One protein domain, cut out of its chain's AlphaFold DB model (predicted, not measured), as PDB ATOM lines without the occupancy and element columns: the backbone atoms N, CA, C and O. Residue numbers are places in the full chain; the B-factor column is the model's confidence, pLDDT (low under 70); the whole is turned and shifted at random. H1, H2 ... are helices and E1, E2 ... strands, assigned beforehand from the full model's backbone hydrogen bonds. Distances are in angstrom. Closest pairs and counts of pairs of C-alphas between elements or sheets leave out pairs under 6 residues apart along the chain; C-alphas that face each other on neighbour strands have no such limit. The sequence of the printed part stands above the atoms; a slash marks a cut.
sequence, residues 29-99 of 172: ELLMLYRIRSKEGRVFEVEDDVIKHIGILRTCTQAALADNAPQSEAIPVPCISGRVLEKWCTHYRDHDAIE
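This is residues 29 to 99 of the 172 residues of the protein "Skp1_POZ domain-containing protein" of Calocera viscosa (strain TUFC12733) (UniProt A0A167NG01). A twisted hairpin of two strands, E1 and E2, forms a small wall with the three helices toward one of its faces: H3 runs beside E2 in nearly its direction, short H1 sits at the end of E2, and H2 slants away past the E1 side. A long link, residues 67 to 81, leaves the far end of H2 and comes back past E1 to H3, pairing briefly with E1 on the way, while residues 63 to 68, of which 63 to 66 belong to H2, stick out. The printed part has 71 residues, with two named strands and three named helices in the order E1, E2, H1, H2, H3; the sheet, E1 - E2, is antiparallel, and the class is mixed, helices and strands. The whole is compact, with a radius of gyration of the C-alphas of 11.7 A, and its C-alphas span 30 by 26 by 20 A.

E1 is residues 33 to 37, 13.3 A from first to last C-alpha, and begins at C-alpha 33 at (-19.825, -26.983, -68.245). E2 is residues 43 to 47, 13.4 A long. H1 is residues 48 to 51, 4.9 A long. H2, the longest helix by residues, is residues 55 to 66 and 16.8 A long, beginning at C-alpha 55 at (-22.885, -10.783, -68.342). H3 is residues 82 to 92, 15.4 A long, and ends at C-alpha 92 at (-14.564, -17.146, -77.181).

E1 and E2 form a hairpin, antiparallel at 149 degrees between their directions, with N 34 and O 46 at 2.8 A and N 36 and O 44 at 2.9 A, both within hydrogen-bond range. Residues 36 to 37 of E1 also pair, parallel, with residues 75 to 76. The closest C-alphas of E2 and H3 are those of Val 46 and Cys 89, 7.0 A apart. The closest C-alphas of E1 and H2 are those of Tyr 34 and Thr 61, 8.0 A apart. H1 and H2 are close but not clearly touching, the closest C-alphas being those of Ile 51 and Arg 58 at 5.8 A. H1 and H3 are also close but not clearly touching, with the C-alphas of Val 50 and Tyr 92 closest at 5.7 A. E2 and H2 are apart, and so are H2 and H3. In H2 and H3 every O i to N i+4 pair is within hydrogen-bond range; H1 is too short for such a pair, and its one O i to N i+3 pair is within range.

The two C-alphas farthest apart are those of Glu 29 and Glu 40, at 32.4 A. The printed part has no cut. The link from H2 to H3, 15 residues, is long; the others are tight. The mean pLDDT of the printed part is 77.5, and 17 residues are under 70: residues 29 to 31, 60, 63 to 72 and 97 to 99.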
ATOM      1  N   GLU A  29     -10.269 -28.703 -60.375       46.38
ATOM      2  CA  GLU A  29     -10.082 -28.054 -61.691       46.38
ATOM      3  C   GLU A  29     -10.875 -28.786 -62.796       46.38
ATOM      4  O   GLU A  29     -10.431 -28.935 -63.935       46.38
ATOM      5  N   LEU A  30     -12.054 -29.305 -62.450       49.72
ATOM      6  CA  LEU A  30     -13.027 -29.764 -63.431       49.72
ATOM      7  C   LEU A  30     -13.567 -28.548 -64.185       49.72
ATOM      8  O   LEU A  30     -14.134 -27.644 -63.576       49.72
ATOM      9  N   LEU A  31     -13.411 -28.548 -65.508       59.72
ATOM     10  CA  LEU A  31     -14.083 -27.613 -66.406       59.72
ATOM     11  C   LEU A  31     -15.585 -27.618 -66.086       59.72
ATOM     12  O   LEU A  31     -16.272 -28.608 -66.342       59.72
ATOM     13  N   MET A  32     -16.081 -26.536 -65.487       73.12
ATOM     14  CA  MET A  32     -17.511 -26.356 -65.264       73.12
ATOM     15  C   MET A  32     -18.169 -26.121 -66.622       73.12
ATOM     16  O   MET A  32     -17.805 -25.191 -67.342       73.12
ATOM     17  N   LEU A  33     -19.095 -27.009 -66.983       81.75
ATOM     18  CA  LEU A  33     -19.825 -26.983 -68.245       81.75
ATOM     19  C   LEU A  33     -21.287 -26.635 -67.982       81.75
ATOM     20  O   LEU A  33     -21.946 -27.253 -67.146       81.75
ATOM     21  N   TYR A  34     -21.796 -25.681 -68.748       84.12
ATOM     22  CA  TYR A  34     -23.173 -25.219 -68.712       84.12
ATOM     23  C   TYR A  34     -23.902 -25.616 -69.984       84.12
ATOM     24  O   TYR A  34     -23.340 -25.596 -71.078       84.12
ATOM     25  N   ARG A  35     -25.188 -25.942 -69.847       87.88
ATOM     26  CA  ARG A  35     -26.065 -26.230 -70.983       87.88
ATOM     27  C   ARG A  35     -26.854 -24.975 -71.324       87.88
ATOM     28  O   ARG A  35     -27.602 -24.489 -70.483       87.88
ATOM     29  N   ILE A  36     -26.733 -24.476 -72.550       87.25
ATOM     30  CA  ILE A  36     -27.523 -23.340 -73.056       87.25
ATOM     31  C   ILE A  36     -28.394 -23.781 -74.231       87.25
ATOM     32  O   ILE A  36     -27.966 -24.592 -75.049       87.25
ATOM     33  N   ARG A  37     -29.622 -23.267 -74.333       87.88
ATOM     34  CA  ARG A  37     -30.598 -23.634 -75.368       87.88
ATOM     35  C   ARG A  37     -30.950 -22.432 -76.242       87.88
ATOM     36  O   ARG A  37     -31.526 -21.472 -75.752       87.88
ATOM     37  N   SER A  38     -30.654 -22.522 -77.536       90.94
ATOM     38  CA  SER A  38     -31.003 -21.520 -78.565       90.94
ATOM     39  C   SER A  38     -32.511 -21.350 -78.796       90.94
ATOM     40  O   SER A  38     -33.320 -22.169 -78.349       90.94
ATOM     41  N   LYS A  39     -32.869 -20.338 -79.598       88.00
ATOM     42  CA  LYS A  39     -34.215 -20.087 -80.138       88.00
ATOM     43  C   LYS A  39     -34.852 -21.316 -80.788       88.00
ATOM     44  O   LYS A  39     -36.026 -21.587 -80.560       88.00
ATOM     45  N   GLU A  40     -34.097 -22.076 -81.581       92.88
ATOM     46  CA  GLU A  40     -34.597 -23.273 -82.273       92.88
ATOM     47  C   GLU A  40     -34.559 -24.534 -81.393       92.88
ATOM     48  O   GLU A  40     -34.774 -25.643 -81.879       92.88
ATOM     49  N   GLY A  41     -34.241 -24.394 -80.103       88.56
ATOM     50  CA  GLY A  41     -34.192 -25.504 -79.156       88.56
ATOM     51  C   GLY A  41     -32.900 -26.327 -79.190       88.56
ATOM     52  O   GLY A  41     -32.790 -27.291 -78.436       88.56
ATOM     53  N   ARG A  42     -31.898 -25.956 -80.004       93.88
ATOM     54  CA  ARG A  42     -30.575 -26.614 -79.985       93.88
ATOM     55  C   ARG A  42     -29.862 -26.319 -78.671       93.88
ATOM     56  O   ARG A  42     -29.842 -25.160 -78.254       93.88
ATOM     57  N   VAL A  43     -29.273 -27.350 -78.067       92.75
ATOM     58  CA  VAL A  43     -28.558 -27.273 -76.788       92.75
ATOM     59  C   VAL A  43     -27.049 -27.333 -77.026       92.75
ATOM     60  O   VAL A  43     -26.589 -28.179 -77.789       92.75
ATOM     61  N   PHE A  44     -26.303 -26.459 -76.357       90.81
ATOM     62  CA  PHE A  44     -24.846 -26.365 -76.415       90.81
ATOM     63  C   PHE A  44     -24.260 -26.572 -75.021       90.81
ATOM     64  O   PHE A  44     -24.810 -26.057 -74.048       90.81
ATOM     65  N   GLU A  45     -23.150 -27.301 -74.941       90.38
ATOM     66  CA  GLU A  45     -22.332 -27.415 -73.730       90.38
ATOM     67  C   GLU A  45     -21.184 -26.412 -73.815       90.38
ATOM     68  O   GLU A  45     -20.441 -26.387 -74.798       90.38
ATOM     69  N   VAL A  46     -21.086 -25.548 -72.809       87.88
ATOM     70  CA  VAL A  46     -20.238 -24.357 -72.841       87.88
ATOM     71  C   VAL A  46     -19.469 -24.242 -71.535       87.88
ATOM     72  O   VAL A  46     -20.045 -24.358 -70.458       87.88
ATOM     73  N   GLU A  47     -18.165 -24.019 -71.633       86.62
ATOM     74  CA  GLU A  47     -17.279 -23.858 -70.480       86.62
ATOM     75  C   GLU A  47     -17.580 -22.557 -69.720       86.62
ATOM     76  O   GLU A  47     -17.972 -21.551 -70.312       86.62
ATOM     77  N   ASP A  48     -17.367 -22.565 -68.405       82.69
ATOM     78  CA  ASP A  48     -17.579 -21.414 -67.516       82.69
ATOM     79  C   ASP A  48     -16.853 -20.145 -67.985       82.69
ATOM     80  O   ASP A  48     -17.430 -19.059 -68.005       82.69
ATOM     81  N   ASP A  49     -15.613 -20.286 -68.453       82.25
ATOM     82  CA  ASP A  49     -14.829 -19.161 -68.973       82.25
ATOM     83  C   ASP A  49     -15.470 -18.534 -70.215       82.25
ATOM     84  O   ASP A  49     -15.448 -17.315 -70.371       82.25
ATOM     85  N   VAL A  50     -16.121 -19.347 -71.051       85.00
ATOM     86  CA  VAL A  50     -16.879 -18.867 -72.208       85.00
ATOM     87  C   VAL A  50     -18.159 -18.177 -71.738       85.00
ATOM     88  O   VAL A  50     -18.435 -17.058 -72.155       85.00
ATOM     89  N   ILE A  51     -18.907 -18.783 -70.807       83.38
ATOM     90  CA  ILE A  51     -20.134 -18.204 -70.231       83.38
ATOM     91  C   ILE A  51     -19.896 -16.813 -69.625       83.38
ATOM     92  O   ILE A  51     -20.740 -15.928 -69.783       83.38
ATOM     93  N   LYS A  52     -18.747 -16.592 -68.975       79.81
ATOM     94  CA  LYS A  52     -18.406 -15.323 -68.309       79.81
ATOM     95  C   LYS A  52     -18.294 -14.117 -69.238       79.81
ATOM     96  O   LYS A  52     -18.402 -12.993 -68.743       79.81
ATOM     97  N   HIS A  53     -18.117 -14.335 -70.542       76.25
ATOM     98  CA  HIS A  53     -18.106 -13.269 -71.551       76.25
ATOM     99  C   HIS A  53     -19.491 -12.649 -71.781       76.25
ATOM    100  O   HIS A  53     -19.584 -11.516 -72.241       76.25
ATOM    101  N   ILE A  54     -20.578 -13.345 -71.425       75.50
ATOM    102  CA  ILE A  54     -21.937 -12.790 -71.466       75.50
ATOM    103  C   ILE A  54     -22.402 -12.511 -70.038       75.50
ATOM    104  O   ILE A  54     -22.706 -13.428 -69.274       75.50
ATOM    105  N   GLY A  55     -22.530 -11.226 -69.693       73.06
ATOM    106  CA  GLY A  55     -22.885 -10.783 -68.342       73.06
ATOM    107  C   GLY A  55     -24.163 -11.425 -67.790       73.06
ATOM    108  O   GLY A  55     -24.156 -11.906 -66.661       73.06
ATOM    109  N   ILE A  56     -25.230 -11.517 -68.595       73.62
ATOM    110  CA  ILE A  56     -26.492 -12.134 -68.154       73.62
ATOM    111  C   ILE A  56     -26.330 -13.636 -67.867       73.62
ATOM    112  O   ILE A  56     -26.812 -14.114 -66.844       73.62
ATOM    113  N   LEU A  57     -25.605 -14.378 -68.715       77.06
ATOM    114  CA  LEU A  57     -25.383 -15.813 -68.515       77.06
ATOM    115  C   LEU A  57     -24.512 -16.059 -67.284       77.06
ATOM    116  O   LEU A  57     -24.841 -16.935 -66.491       77.06
ATOM    117  N   ARG A  58     -23.476 -15.237 -67.082       78.31
ATOM    118  CA  ARG A  58     -22.647 -15.238 -65.871       78.31
ATOM    119  C   ARG A  58     -23.482 -15.059 -64.602       78.31
ATOM    120  O   ARG A  58     -23.310 -15.810 -63.649       78.31
ATOM    121  N   THR A  59     -24.400 -14.093 -64.583       73.69
ATOM    122  CA  THR A  59     -25.282 -13.872 -63.427       73.69
ATOM    123  C   THR A  59     -26.220 -15.059 -63.203       73.69
ATOM    124  O   THR A  59     -26.362 -15.520 -62.070       73.69
ATOM    125  N   CYS A  60     -26.822 -15.599 -64.269       68.62
ATOM    126  CA  CYS A  60     -27.694 -16.771 -64.178       68.62
ATOM    127  C   CYS A  60     -26.966 -17.998 -63.612       68.62
ATOM    128  O   CYS A  60     -27.519 -18.706 -62.769       68.62
ATOM    129  N   THR A  61     -25.730 -18.257 -64.042       73.56
ATOM    130  CA  THR A  61     -24.962 -19.416 -63.574       73.56
ATOM    131  C   THR A  61     -24.434 -19.240 -62.155       73.56
ATOM    132  O   THR A  61     -24.446 -20.204 -61.390       73.56
ATOM    133  N   GLN A  62     -24.037 -18.027 -61.766       71.12
ATOM    134  CA  GLN A  62     -23.625 -17.719 -60.393       71.12
ATOM    135  C   GLN A  62     -24.774 -17.897 -59.391       71.12
ATOM    136  O   GLN A  62     -24.568 -18.504 -58.341       71.12
ATOM    137  N   ALA A  63     -25.984 -17.437 -59.728       64.38
ATOM    138  CA  ALA A  63     -27.166 -17.638 -58.889       64.38
ATOM    139  C   ALA A  63     -27.503 -19.133 -58.727       64.38
ATOM    140  O   ALA A  63     -27.706 -19.610 -57.614       64.38
ATOM    141  N   ALA A  64     -27.461 -19.905 -59.820       62.66
ATOM    142  CA  ALA A  64     -27.728 -21.344 -59.784       62.66
ATOM    143  C   ALA A  64     -26.719 -22.134 -58.926       62.66
ATOM    144  O   ALA A  64     -27.085 -23.134 -58.305       62.66
ATOM    145  N   LEU A  65     -25.454 -21.699 -58.885       64.12
ATOM    146  CA  LEU A  65     -24.420 -22.300 -58.036       64.12
ATOM    147  C   LEU A  65     -24.637 -22.012 -56.545       64.12
ATOM    148  O   LEU A  65     -24.371 -22.887 -55.723       64.12
ATOM    149  N   ALA A  66     -25.123 -20.819 -56.192       60.75
ATOM    150  CA  ALA A  66     -25.390 -20.447 -54.803       60.75
ATOM    151  C   ALA A  66     -26.546 -21.260 -54.187       60.75
ATOM    152  O   ALA A  66     -26.494 -21.611 -53.009       60.75
ATOM    153  N   ASP A  67     -27.539 -21.623 -55.002       55.91
ATOM    154  CA  ASP A  67     -28.763 -22.291 -54.545       55.91
ATOM    155  C   ASP A  67     -28.687 -23.833 -54.548       55.91
ATOM    156  O   ASP A  67     -29.684 -24.499 -54.266       55.91
ATOM    157  N   ASN A  68     -27.530 -24.437 -54.869       56.78
ATOM    158  CA  ASN A  68     -27.393 -25.886 -55.134       56.78
ATOM    159  C   ASN A  68     -28.456 -26.420 -56.120       56.78
ATOM    160  O   ASN A  68     -28.861 -27.586 -56.056       56.78
ATOM    161  N   ALA A  69     -28.939 -25.561 -57.022       53.38
ATOM    162  CA  ALA A  69     -29.997 -25.913 -57.949       53.38
ATOM    163  C   ALA A  69     -29.489 -26.978 -58.939       53.38
ATOM    164  O   ALA A  69     -28.331 -26.921 -59.374       53.38
ATOM    165  N   PRO A  70     -30.323 -27.961 -59.325       51.00
ATOM    166  CA  PRO A  70     -29.911 -28.970 -60.286       51.00
ATOM    167  C   PRO A  70     -29.582 -28.309 -61.633       51.00
ATOM    168  O   PRO A  70     -30.475 -27.910 -62.375       51.00
ATOM    169  N   GLN A  71     -28.292 -28.285 -61.984       58.50
ATOM    170  CA  GLN A  71     -27.705 -27.827 -63.264       58.50
ATOM    171  C   GLN A  71     -28.183 -28.637 -64.496       58.50
ATOM    172  O   GLN A  71     -27.593 -28.576 -65.573       58.50
ATOM    173  N   SER A  72     -29.215 -29.470 -64.343       61.00
ATOM    174  CA  SER A  72     -29.667 -30.411 -65.368       61.00
ATOM    175  C   SER A  72     -30.416 -29.710 -66.504       61.00
ATOM    176  O   SER A  72     -30.318 -30.133 -67.661       61.00
ATOM    177  N   GLU A  73     -31.148 -28.635 -66.199       72.81
ATOM    178  CA  GLU A  73     -31.941 -27.916 -67.194       72.81
ATOM    179  C   GLU A  73     -31.099 -26.887 -67.959       72.81
ATOM    180  O   GLU A  73     -30.321 -26.130 -67.383       72.81
ATOM    181  N   ALA A  74     -31.245 -26.876 -69.287       82.50
ATOM    182  CA  ALA A  74     -30.502 -25.963 -70.146       82.50
ATOM    183  C   ALA A  74     -31.040 -24.529 -70.029       82.50
ATOM    184  O   ALA A  74     -32.237 -24.303 -70.217       82.50
ATOM    185  N   ILE A  75     -30.144 -23.562 -69.815       83.94
ATOM    186  CA  ILE A  75     -30.459 -22.133 -69.736       83.94
ATOM    187  C   ILE A  75     -31.054 -21.681 -71.078       83.94
ATOM    188  O   ILE A  75     -30.374 -21.765 -72.107       83.94
ATOM    189  N   PRO A  76     -32.313 -21.216 -71.121       83.69
ATOM    190  CA  PRO A  76     -32.941 -20.800 -72.364       83.69
ATOM    191  C   PRO A  76     -32.441 -19.427 -72.824       83.69
ATOM    192  O   PRO A  76     -32.463 -18.457 -72.074       83.69
ATOM    193  N   VAL A  77     -32.074 -19.337 -74.101       80.62
ATOM    194  CA  VAL A  77     -31.666 -18.114 -74.802       80.62
ATOM    195  C   VAL A  77     -32.557 -17.954 -76.049       80.62
ATOM    196  O   VAL A  77     -32.134 -18.227 -77.174       80.62
ATOM    197  N   PRO A  78     -33.835 -17.565 -75.869       76.06
ATOM    198  CA  PRO A  78     -34.881 -17.707 -76.891       76.06
ATOM    199  C   PRO A  78     -34.744 -16.742 -78.077       76.06
ATOM    200  O   PRO A  78     -35.414 -16.918 -79.092       76.06
ATOM    201  N   CYS A  79     -33.892 -15.725 -77.963       78.56
ATOM    202  CA  CYS A  79     -33.729 -14.695 -78.988       78.56
ATOM    203  C   CYS A  79     -32.526 -14.937 -79.907       78.56
ATOM    204  O   CYS A  79     -32.379 -14.222 -80.890       78.56
ATOM    205  N   ILE A  80     -31.683 -15.933 -79.617       81.81
ATOM    206  CA  ILE A  80     -30.433 -16.161 -80.350       81.81
ATOM    207  C   ILE A  80     -30.509 -17.487 -81.103       81.81
ATOM    208  O   ILE A  80     -30.809 -18.532 -80.515       81.81
ATOM    209  N   SER A  81     -30.232 -17.443 -82.407       88.50
ATOM    210  CA  SER A  81     -30.190 -18.640 -83.241       88.50
ATOM    211  C   SER A  81     -29.027 -19.553 -82.844       88.50
ATOM    212  O   SER A  81     -27.959 -19.108 -82.412       88.50
ATOM    213  N   GLY A  82     -29.194 -20.861 -83.026       89.00
ATOM    214  CA  GLY A  82     -28.131 -21.827 -82.752       89.00
ATOM    215  C   GLY A  82     -26.864 -21.575 -83.577       89.00
ATOM    216  O   GLY A  82     -25.767 -21.827 -83.094       89.00
ATOM    217  N   ARG A  83     -26.994 -21.021 -84.793       90.06
ATOM    218  CA  ARG A  83     -25.856 -20.655 -85.656       90.06
ATOM    219  C   ARG A  83     -25.004 -19.541 -85.042       90.06
ATOM    220  O   ARG A  83     -23.779 -19.606 -85.109       90.06
ATOM    221  N   VAL A  84     -25.645 -18.531 -84.453       87.44
ATOM    222  CA  VAL A  84     -24.960 -17.426 -83.768       87.44
ATOM    223  C   VAL A  84     -24.288 -17.928 -82.492       87.44
ATOM    224  O   VAL A  84     -23.107 -17.645 -82.287       87.44
ATOM    225  N   LEU A  85     -24.985 -18.743 -81.688       87.81
ATOM    226  CA  LEU A  85     -24.398 -19.340 -80.480       87.81
ATOM    227  C   LEU A  85     -23.189 -20.224 -80.793       87.81
ATOM    228  O   LEU A  85     -22.176 -20.116 -80.111       87.81
ATOM    229  N   GLU A  86     -23.257 -21.062 -81.828       90.56
ATOM    230  CA  GLU A  86     -22.149 -21.934 -82.236       90.56
ATOM    231  C   GLU A  86     -20.890 -21.136 -82.602       90.56
ATOM    232  O   GLU A  86     -19.794 -21.427 -82.112       90.56
ATOM    233  N   LYS A  87     -21.045 -20.097 -83.435       88.25
ATOM    234  CA  LYS A  87     -19.939 -19.208 -83.815       88.25
ATOM    235  C   LYS A  87     -19.344 -18.488 -82.608       88.25
ATOM    236  O   LYS A  87     -18.122 -18.453 -82.475       88.25
ATOM    237  N   TRP A  88     -20.193 -17.952 -81.734       86.62
ATOM    238  CA  TRP A  88     -19.763 -17.248 -80.529       86.62
ATOM    239  C   TRP A  88     -19.000 -18.181 -79.574       86.62
ATOM    240  O   TRP A  88     -17.865 -17.882 -79.207       86.62
ATOM    241  N   CYS A  89     -19.555 -19.363 -79.275       86.81
ATOM    242  CA  CYS A  89     -18.906 -20.365 -78.421       86.81
ATOM    243  C   CYS A  89     -17.553 -20.815 -78.985       86.81
ATOM    244  O   CYS A  89     -16.639 -21.135 -78.231       86.81
ATOM    245  N   THR A  90     -17.426 -20.887 -80.311       87.94
ATOM    246  CA  THR A  90     -16.175 -21.278 -80.973       87.94
ATOM    247  C   THR A  90     -15.122 -20.183 -80.868       87.94
ATOM    248  O   THR A  90     -13.961 -20.489 -80.615       87.94
ATOM    249  N   HIS A  91     -15.515 -18.921 -81.049       86.12
ATOM    250  CA  HIS A  91     -14.595 -17.795 -80.965       86.12
ATOM    251  C   HIS A  91     -14.057 -17.616 -79.544       86.12
ATOM    252  O   HIS A  91     -12.848 -17.664 -79.335       86.12
ATOM    253  N   TYR A  92     -14.941 -17.494 -78.553       82.62
ATOM    254  CA  TYR A  92     -14.564 -17.146 -77.181       82.62
ATOM    255  C   TYR A  92     -13.959 -18.299 -76.366       82.62
ATOM    256  O   TYR A  92     -13.481 -18.068 -75.260       82.62
ATOM    257  N   ARG A  93     -13.901 -19.523 -76.913       84.44
ATOM    258  CA  ARG A  93     -13.309 -20.701 -76.247       84.44
ATOM    259  C   ARG A  93     -11.871 -20.496 -75.788       84.44
ATOM    260  O   ARG A  93     -11.500 -20.946 -74.713       84.44
ATOM    261  N   ASP A  94     -11.068 -19.847 -76.621       80.50
ATOM    262  CA  ASP A  94      -9.647 -19.621 -76.353       80.50
ATOM    263  C   ASP A  94      -9.363 -18.186 -75.856       80.50
ATOM    264  O   ASP A  94      -8.200 -17.791 -75.785       80.50
ATOM    265  N   HIS A  95     -10.403 -17.408 -75.520       74.19
ATOM    266  CA  HIS A  95     -10.278 -16.028 -75.038       74.19
ATOM    267  C   HIS A  95     -10.458 -15.954 -73.522       74.19
ATOM    268  O   HIS A  95     -11.419 -16.495 -72.971       74.19
ATOM    269  N   ASP A  96      -9.562 -15.229 -72.852       73.56
ATOM    270  CA  ASP A  96      -9.675 -14.973 -71.417       73.56
ATOM    271  C   ASP A  96     -10.918 -14.129 -71.116       73.56
ATOM    272  O   ASP A  96     -11.229 -13.194 -71.854       73.56
ATOM    273  N   ALA A  97     -11.629 -14.463 -70.038       66.38
ATOM    274  CA  ALA A  97     -12.842 -13.760 -69.635       66.38
ATOM    275  C   ALA A  97     -12.580 -12.258 -69.430       66.38
ATOM    276  O   ALA A  97     -11.622 -11.859 -68.768       66.38
ATOM    277  N   ILE A  98     -13.467 -11.421 -69.969       66.69
ATOM    278  CA  ILE A  98     -13.389  -9.969 -69.793       66.69
ATOM    279  C   ILE A  98     -13.995  -9.609 -68.429       66.69
ATOM    280  O   ILE A  98     -15.215  -9.572 -68.258       66.69
ATOM    281  N   GLU A  99     -13.138  -9.368 -67.436       62.94
ATOM    282  CA  GLU A  99     -13.570  -9.003 -66.079       62.94
ATOM    283  C   GLU A  99     -13.933  -7.520 -65.956       62.94
ATOM    284  O   GLU A  99     -14.913  -7.179 -65.296       62.94
TER     285      GLU A  99